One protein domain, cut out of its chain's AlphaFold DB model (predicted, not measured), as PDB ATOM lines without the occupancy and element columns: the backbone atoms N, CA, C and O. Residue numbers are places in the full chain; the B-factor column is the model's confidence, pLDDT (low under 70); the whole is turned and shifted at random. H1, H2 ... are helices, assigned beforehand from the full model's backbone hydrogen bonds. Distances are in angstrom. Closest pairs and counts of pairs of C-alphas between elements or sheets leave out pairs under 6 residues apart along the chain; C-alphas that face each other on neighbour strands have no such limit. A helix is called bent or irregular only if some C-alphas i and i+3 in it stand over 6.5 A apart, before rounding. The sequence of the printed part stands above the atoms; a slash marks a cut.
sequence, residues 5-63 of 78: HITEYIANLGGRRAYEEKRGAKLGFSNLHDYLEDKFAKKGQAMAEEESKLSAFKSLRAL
ATOM      1  N   HIS A   5     222.175 405.902 377.583       83.62
ATOM      2  CA  HIS A   5     221.687 405.627 376.232       83.62
ATOM      3  C   HIS A   5     221.265 404.170 375.991       83.62
ATOM      4  O   HIS A   5     220.321 403.920 375.244       83.62
ATOM      5  N   ILE A   6     221.937 403.193 376.603       88.00
ATOM      6  CA  ILE A   6     221.604 401.770 376.447       88.00
ATOM      7  C   ILE A   6     220.356 401.440 377.250       88.00
ATOM      8  O   ILE A   6     219.466 400.761 376.741       88.00
ATOM      9  N   THR A   7     220.241 401.975 378.464       88.31
ATOM     10  CA  THR A   7     219.040 401.824 379.290       88.31
ATOM     11  C   THR A   7     217.810 402.415 378.597       88.31
ATOM     12  O   THR A   7     216.783 401.745 378.485       88.31
ATOM     13  N   GLU A   8     217.925 403.628 378.053       90.50
ATOM     14  CA  GLU A   8     216.869 404.266 377.257       90.50
ATOM     15  C   GLU A   8     216.535 403.457 375.999       90.50
ATOM     16  O   GLU A   8     215.366 403.254 375.669       90.50
ATOM     17  N   TYR A   9     217.547 402.930 375.308       90.50
ATOM     18  CA  TYR A   9     217.338 402.069 374.148       90.50
ATOM     19  C   TYR A   9     216.567 400.797 374.519       90.50
ATOM     20  O   TYR A   9     215.596 400.453 373.847       90.50
ATOM     21  N   ILE A  10     216.933 400.129 375.617       90.75
ATOM     22  CA  ILE A  10     216.243 398.928 376.115       90.75
ATOM     23  C   ILE A  10     214.794 399.237 376.506       90.75
ATOM     24  O   ILE A  10     213.895 398.422 376.249       90.75
ATOM     25  N   ALA A  11     214.541 400.403 377.105       91.12
ATOM     26  CA  ALA A  11     213.189 400.862 377.411       91.12
ATOM     27  C   ALA A  11     212.360 401.028 376.125       91.12
ATOM     28  O   ALA A  11     211.237 400.529 376.049       91.12
ATOM     29  N   ASN A  12     212.964 401.603 375.081       93.44
ATOM     30  CA  ASN A  12     212.336 401.849 373.782       93.44
ATOM     31  C   ASN A  12     212.243 400.611 372.860       93.44
ATOM     32  O   ASN A  12     211.564 400.666 371.835       93.44
ATOM     33  N   LEU A  13     212.878 399.478 373.195       89.75
ATOM     34  CA  LEU A  13     212.833 398.256 372.370       89.75
ATOM     35  C   LEU A  13     211.432 397.625 372.278       89.75
ATOM     36  O   LEU A  13     211.146 396.927 371.298       89.75
ATOM     37  N   GLY A  14     210.568 397.826 373.281       90.19
ATOM     38  CA  GLY A  14     209.224 397.236 373.329       90.19
ATOM     39  C   GLY A  14     209.229 395.730 373.015       90.19
ATOM     40  O   GLY A  14     210.021 394.968 373.569       90.19
ATOM     41  N   GLY A  15     208.395 395.299 372.061       87.88
ATOM     42  CA  GLY A  15     208.302 393.895 371.626       87.88
ATOM     43  C   GLY A  15     209.565 393.322 370.961       87.88
ATOM     44  O   GLY A  15     209.701 392.104 370.858       87.88
ATOM     45  N   ARG A  16     210.528 394.160 370.547       92.12
ATOM     46  CA  ARG A  16     211.820 393.689 370.010       92.12
ATOM     47  C   ARG A  16     212.797 393.259 371.102       92.12
ATOM     48  O   ARG A  16     213.796 392.621 370.778       92.12
ATOM     49  N   ARG A  17     212.521 393.560 372.377       93.75
ATOM     50  CA  ARG A  17     213.411 393.212 373.495       93.75
ATOM     51  C   ARG A  17     213.692 391.711 373.552       93.75
ATOM     52  O   ARG A  17     214.850 391.316 373.521       93.75
ATOM     53  N   ALA A  18     212.646 390.887 373.493       93.56
ATOM     54  CA  ALA A  18     212.775 389.429 373.533       93.56
ATOM     55  C   ALA A  18     213.589 388.863 372.353       93.56
ATOM     56  O   ALA A  18     214.256 387.836 372.483       93.56
ATOM     57  N   TYR A  19     213.536 389.513 371.186       95.19
ATOM     58  CA  TYR A  19     214.352 389.123 370.038       95.19
ATOM     59  C   TYR A  19     215.836 389.396 370.298       95.19
ATOM     60  O   TYR A  19     216.673 388.519 370.079       95.19
ATOM     61  N   GLU A  20     216.164 390.597 370.775       94.19
ATOM     62  CA  GLU A  20     217.546 390.983 371.062       94.19
ATOM     63  C   GLU A  20     218.119 390.181 372.243       94.19
ATOM     64  O   GLU A  20     219.271 389.769 372.174       94.19
ATOM     65  N   GLU A  21     217.315 389.854 373.262       93.56
ATOM     66  CA  GLU A  21     217.716 388.973 374.373       93.56
ATOM     67  C   GLU A  21     218.080 387.573 373.879       93.56
ATOM     68  O   GLU A  21     219.169 387.074 374.161       93.56
ATOM     69  N   LYS A  22     217.211 386.955 373.066       95.50
ATOM     70  CA  LYS A  22     217.489 385.643 372.458       95.50
ATOM     71  C   LYS A  22     218.735 385.680 371.585       95.50
ATOM     72  O   LYS A  22     219.498 384.716 371.549       95.50
ATOM     73  N   ARG A  23     218.942 386.778 370.856       94.75
ATOM     74  CA  ARG A  23     220.112 386.942 369.995       94.75
ATOM     75  C   ARG A  23     221.395 387.113 370.802       94.75
ATOM     76  O   ARG A  23     222.376 386.456 370.468       94.75
ATOM     77  N   GLY A  24     221.376 387.919 371.862       95.56
ATOM     78  CA  GLY A  24     222.492 388.070 372.796       95.56
ATOM     79  C   GLY A  24     222.857 386.742 373.455       95.56
ATOM     80  O   GLY A  24     224.009 386.319 373.381       95.56
ATOM     81  N   ALA A  25     221.865 386.013 373.973       95.31
ATOM     82  CA  ALA A  25     222.075 384.690 374.561       95.31
ATOM     83  C   ALA A  25     222.678 383.694 373.553       95.31
ATOM     84  O   ALA A  25     223.621 382.976 373.875       95.31
ATOM     85  N   LYS A  26     222.203 383.689 372.298       96.19
ATOM     86  CA  LYS A  26     222.762 382.841 371.229       96.19
ATOM     87  C   LYS A  26     224.226 383.167 370.911       96.19
ATOM     88  O   LYS A  26     224.962 382.289 370.475       96.19
ATOM     89  N   LEU A  27     224.630 384.419 371.095       94.38
ATOM     90  CA  LEU A  27     226.004 384.877 370.896       94.38
ATOM     91  C   LEU A  27     226.876 384.712 372.156       94.38
ATOM     92  O   LEU A  27     228.054 385.048 372.107       94.38
ATOM     93  N   GLY A  28     226.326 384.175 373.250       95.19
ATOM     94  CA  GLY A  28     227.059 383.894 374.487       95.19
ATOM     95  C   GLY A  28     227.144 385.067 375.465       95.19
ATOM     96  O   GLY A  28     227.940 385.013 376.398       95.19
ATOM     97  N   PHE A  29     226.348 386.121 375.281       95.19
ATOM     98  CA  PHE A  29     226.305 387.230 376.234       95.19
ATOM     99  C   PHE A  29     225.496 386.862 377.478       95.19
ATOM    100  O   PHE A  29     224.476 386.177 377.389       95.19
ATOM    101  N   SER A  30     225.944 387.358 378.634       91.44
ATOM    102  CA  SER A  30     225.323 387.069 379.931       91.44
ATOM    103  C   SER A  30     223.960 387.750 380.094       91.44
ATOM    104  O   SER A  30     223.048 387.210 380.718       91.44
ATOM    105  N   ASN A  31     223.811 388.938 379.505       91.31
ATOM    106  CA  ASN A  31     222.608 389.748 379.570       91.31
ATOM    107  C   ASN A  31     222.483 390.641 378.316       91.31
ATOM    108  O   ASN A  31     223.412 390.772 377.515       91.31
ATOM    109  N   LEU A  32     221.308 391.256 378.137       91.50
ATOM    110  CA  LEU A  32     221.015 392.120 376.988       91.50
ATOM    111  C   LEU A  32     221.912 393.365 376.936       91.50
ATOM    112  O   LEU A  32     222.234 393.834 375.846       91.50
ATOM    113  N   HIS A  33     222.285 393.905 378.094       92.19
ATOM    114  CA  HIS A  33     223.071 395.128 378.197       92.19
ATOM    115  C   HIS A  33     224.475 394.926 377.618       92.19
ATOM    116  O   HIS A  33     224.855 395.672 376.720       92.19
ATOM    117  N   ASP A  34     225.182 393.867 378.024       92.50
ATOM    118  CA  ASP A  34     226.523 393.530 377.515       92.50
ATOM    119  C   ASP A  34     226.520 393.358 375.987       92.50
ATOM    120  O   ASP A  34     227.397 393.845 375.273       92.50
ATOM    121  N   TYR A  35     225.495 392.680 375.463       94.06
ATOM    122  CA  TYR A  35     225.333 392.485 374.024       94.06
ATOM    123  C   TYR A  35     225.097 393.809 373.286       94.06
ATOM    124  O   TYR A  35     225.635 394.019 372.198       94.06
ATOM    125  N   LEU A  36     224.291 394.709 373.850       91.81
ATOM    126  CA  LEU A  36     224.046 396.015 373.246       91.81
ATOM    127  C   LEU A  36     225.284 396.910 373.313       91.81
ATOM    128  O   LEU A  36     225.564 397.586 372.325       91.81
ATOM    129  N   GLU A  37     226.046 396.874 374.408       90.31
ATOM    130  CA  GLU A  37     227.336 397.565 374.527       90.31
ATOM    131  C   GLU A  37     228.293 397.146 373.411       90.31
ATOM    132  O   GLU A  37     228.769 397.993 372.650       90.31
ATOM    133  N   ASP A  38     228.496 395.839 373.239       91.06
ATOM    134  CA  ASP A  38     229.332 395.293 372.170       91.06
ATOM    135  C   ASP A  38     228.796 395.659 370.771       91.06
ATOM    136  O   ASP A  38     229.546 396.093 369.891       91.06
ATOM    137  N   LYS A  39     227.477 395.568 370.560       88.81
ATOM    138  CA  LYS A  39     226.823 395.912 369.286       88.81
ATOM    139  C   LYS A  39     227.005 397.385 368.922       88.81
ATOM    140  O   LYS A  39     227.232 397.692 367.749       88.81
ATOM    141  N   PHE A  40     226.885 398.302 369.882       88.31
ATOM    142  CA  PHE A  40     227.086 399.731 369.641       88.31
ATOM    143  C   PHE A  40     228.561 400.069 369.423       88.31
ATOM    144  O   PHE A  40     228.864 400.816 368.490       88.31
ATOM    145  N   ALA A  41     229.473 399.458 370.184       87.56
ATOM    146  CA  ALA A  41     230.911 399.611 369.976       87.56
ATOM    147  C   ALA A  41     231.328 399.171 368.562       87.56
ATOM    148  O   ALA A  41     231.984 399.924 367.839       87.56
ATOM    149  N   LYS A  42     230.862 397.997 368.114       86.25
ATOM    150  CA  LYS A  42     231.126 397.479 366.760       86.25
ATOM    151  C   LYS A  42     230.520 398.345 365.663       86.25
ATOM    152  O   LYS A  42     231.157 398.557 364.637       86.25
ATOM    153  N   LYS A  43     229.308 398.875 365.861       82.19
ATOM    154  CA  LYS A  43     228.691 399.805 364.899       82.19
ATOM    155  C   LYS A  43     229.490 401.097 364.753       82.19
ATOM    156  O   LYS A  43     229.654 401.559 363.630       82.19
ATOM    157  N   GLY A  44     229.989 401.659 365.853       75.69
ATOM    158  CA  GLY A  44     230.846 402.847 365.810       75.69
ATOM    159  C   GLY A  44     232.121 402.600 365.002       75.69
ATOM    160  O   GLY A  44     232.467 403.399 364.135       75.69
ATOM    161  N   GLN A  45     232.764 401.451 365.217       73.19
ATOM    162  CA  GLN A  45     233.961 401.056 364.472       73.19
ATOM    163  C   GLN A  45     233.673 400.809 362.987       73.19
ATOM    164  O   GLN A  45     234.398 401.317 362.139       73.19
ATOM    165  N   ALA A  46     232.587 400.101 362.659       70.94
ATOM    166  CA  ALA A  46     232.205 399.834 361.275       70.94
ATOM    167  C   ALA A  46     231.872 401.121 360.501       70.94
ATOM    168  O   ALA A  46     232.255 401.258 359.345       70.94
ATOM    169  N   MET A  47     231.197 402.082 361.139       65.25
ATOM    170  CA  MET A  47     230.909 403.387 360.532       65.25
ATOM    171  C   MET A  47     232.188 404.200 360.303       65.25
ATOM    172  O   MET A  47     232.359 404.759 359.223       65.25
ATOM    173  N   ALA A  48     233.105 404.223 361.276       68.56
ATOM    174  CA  ALA A  48     234.397 404.890 361.129       68.56
ATOM    175  C   ALA A  48     235.255 404.245 360.025       68.56
ATOM    176  O   ALA A  48     235.911 404.939 359.248       68.56
ATOM    177  N   GLU A  49     235.222 402.917 359.916       67.88
ATOM    178  CA  GLU A  49     235.937 402.183 358.878       67.88
ATOM    179  C   GLU A  49     235.346 402.457 357.486       67.88
ATOM    180  O   GLU A  49     236.093 402.765 356.557       67.88
ATOM    181  N   GLU A  50     234.020 402.425 357.335       63.88
ATOM    182  CA  GLU A  50     233.335 402.790 356.087       63.88
ATOM    183  C   GLU A  50     233.621 404.241 355.682       63.88
ATOM    184  O   GLU A  50     233.951 404.511 354.526       63.88
ATOM    185  N   GLU A  51     233.580 405.185 356.621       64.81
ATOM    186  CA  GLU A  51     233.896 406.588 356.350       64.81
ATOM    187  C   GLU A  51     235.363 406.770 355.930       64.81
ATOM    188  O   GLU A  51     235.653 407.490 354.969       64.81
ATOM    189  N   SER A  52     236.288 406.045 356.568       65.25
ATOM    190  CA  SER A  52     237.704 406.036 356.187       65.25
ATOM    191  C   SER A  52     237.922 405.463 354.780       65.25
ATOM    192  O   SER A  52     238.666 406.043 353.986       65.25
ATOM    193  N   LYS A  53     237.210 404.386 354.414       63.88
ATOM    194  CA  LYS A  53     237.260 403.770 353.080       63.88
ATOM    195  C   LYS A  53     236.669 404.691 352.018       63.88
ATOM    196  O   LYS A  53     237.263 404.868 350.954       63.88
ATOM    197  N   LEU A  54     235.535 405.325 352.305       60.50
ATOM    198  CA  LEU A  54     234.905 406.304 351.418       60.50
ATOM    199  C   LEU A  54     235.787 407.548 351.236       60.50
ATOM    200  O   LEU A  54     235.885 408.068 350.124       60.50
ATOM    201  N   SER A  55     236.458 408.012 352.291       61.44
ATOM    202  CA  SER A  55     237.422 409.120 352.243       61.44
ATOM    203  C   SER A  55     238.676 408.763 351.432       61.44
ATOM    204  O   SER A  55     239.088 409.524 350.549       61.44
ATOM    205  N   ALA A  56     239.233 407.564 351.628       61.38
ATOM    206  CA  ALA A  56     240.333 407.038 350.819       61.38
ATOM    207  C   ALA A  56     239.941 406.923 349.331       61.38
ATOM    208  O   ALA A  56     240.695 407.304 348.438       61.38
ATOM    209  N   PHE A  57     238.717 406.480 349.039       58.25
ATOM    210  CA  PHE A  57     238.228 406.375 347.664       58.25
ATOM    211  C   PHE A  57     237.993 407.745 347.003       58.25
ATOM    212  O   PHE A  57     238.271 407.927 345.813       58.25
ATOM    213  N   LYS A  58     237.510 408.737 347.762       59.00
ATOM    214  CA  LYS A  58     237.339 410.122 347.285       59.00
ATOM    215  C   LYS A  58     238.682 410.811 347.030       59.00
ATOM    216  O   LYS A  58     238.821 411.479 346.008       59.00
ATOM    217  N   SER A  59     239.673 410.608 347.896       58.12
ATOM    218  CA  SER A  59     241.025 411.164 347.721       58.12
ATOM    219  C   SER A  59     241.778 410.535 346.539       58.12
ATOM    220  O   SER A  59     242.445 411.254 345.801       58.12
ATOM    221  N   LEU A  60     241.574 409.243 346.254       57.09
ATOM    222  CA  LEU A  60     242.095 408.584 345.043       57.09
ATOM    223  C   LEU A  60     241.473 409.121 343.741       57.09
ATOM    224  O   LEU A  60     242.160 409.226 342.726       57.09
ATOM    225  N   ARG A  61     240.181 409.483 343.745       55.03
ATOM    226  CA  ARG A  61     239.513 410.107 342.583       55.03
ATOM    227  C   ARG A  61     239.875 411.579 342.380       55.03
ATOM    228  O   ARG A  61     239.706 412.075 341.269       55.03
ATOM    229  N   ALA A  62     240.341 412.256 343.427       53.62
ATOM    230  CA  ALA A  62     240.756 413.655 343.382       53.62
ATOM    231  C   ALA A  62     242.189 413.851 342.858       53.62
ATOM    232  O   ALA A  62     242.590 414.991 342.626       53.62
ATOM    233  N   LEU A  63     242.952 412.775 342.627       54.03
ATOM    234  CA  LEU A  63     244.216 412.878 341.903       54.03
ATOM    235  C   LEU A  63     243.914 413.318 340.462       54.03
ATOM    236  O   LEU A  63     243.239 412.581 339.732       54.03
TER     237      LEU A  63
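AT A GLANCE: This is residues 5 to 63 of the 78 residues of an uncharacterized protein of Rhodospirillaceae bacterium (UniProt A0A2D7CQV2). One long helix, H3, sticks out as an arm from a small head in which the shorter helices H1 and H2 wrap round its first turns. H1 and H2 make a corner and both pack on the beginning of H3, H1 on its residues 33 to 37 and H2 on its residues 32 to 35, while residues 41 to 63, of which 41 to 61 belong to H3, stand free. The printed part has 59 residues with three named helices, in the order H1, H2, H3, and no named strand; the class is all helix. The whole is extended, with a radius of gyration of the C-alphas of 16.4 A, and the free arm makes much of the longest of its spans of 50 by 23 by 16 A.

HOW THE PARTS SIT: The longest helix is H3, residues 32 to 61. H2, residues 14 to 26, touches H3 with residues 20 to 25 alone, and H3 touches H2 with residues 32 to 35 alone. The closest C-alphas of this pair are those of Glu 21 and Leu 32, 5.3 A apart, and the two helices are about perpendicular, at 87 degrees. H1, residues 5 to 12, touches H3, which meets it with residues 33 to 37 alone; their closest C-alphas are those of Ile 6 and Leu 36, 7.0 A apart. H1 and H3 run opposite ways at a steep tilt of 68 degrees, only just short of about perpendicular. H1 and H2 are close but not clearly touching, with the C-alphas of Ile 10 and Arg 17 closest at 6.9 A. They run opposite ways at a steep tilt of 59 degrees. In H1 and H3 every O i to N i+4 pair is within hydrogen-bond range; in H2 it is 7 of 9.

IN THESE COORDINATES: H3 measures 43.0 A from C-alpha 32 at (221.015, 392.120, 376.988) to C-alpha 61 at (239.513, 410.107, 342.583). H2 measures 19.9 A from first to last C-alpha and is irregular, but only just: C-alphas 15 and 18 are 6.6 A apart, against about 5 A in a regular helix. H1 begins with C-alpha 5 at (221.687, 405.627, 376.232) and measures 10.4 A.

THE WHOLE: The two C-alphas farthest apart, those of Ala 18 and Leu 63, are separated by 50.4 A. Without the stretches that stand free, which also include residues 11 to 16, of which 14 to 16 belong to H2, the body has 30 residues and spans 23 by 17 by 12 A. The printed part has no cut, and the links from H1 to H2 and from H2 to H3 are tight. The mean pLDDT of the printed part is 81.8, and residues 47 to 63 are under 70.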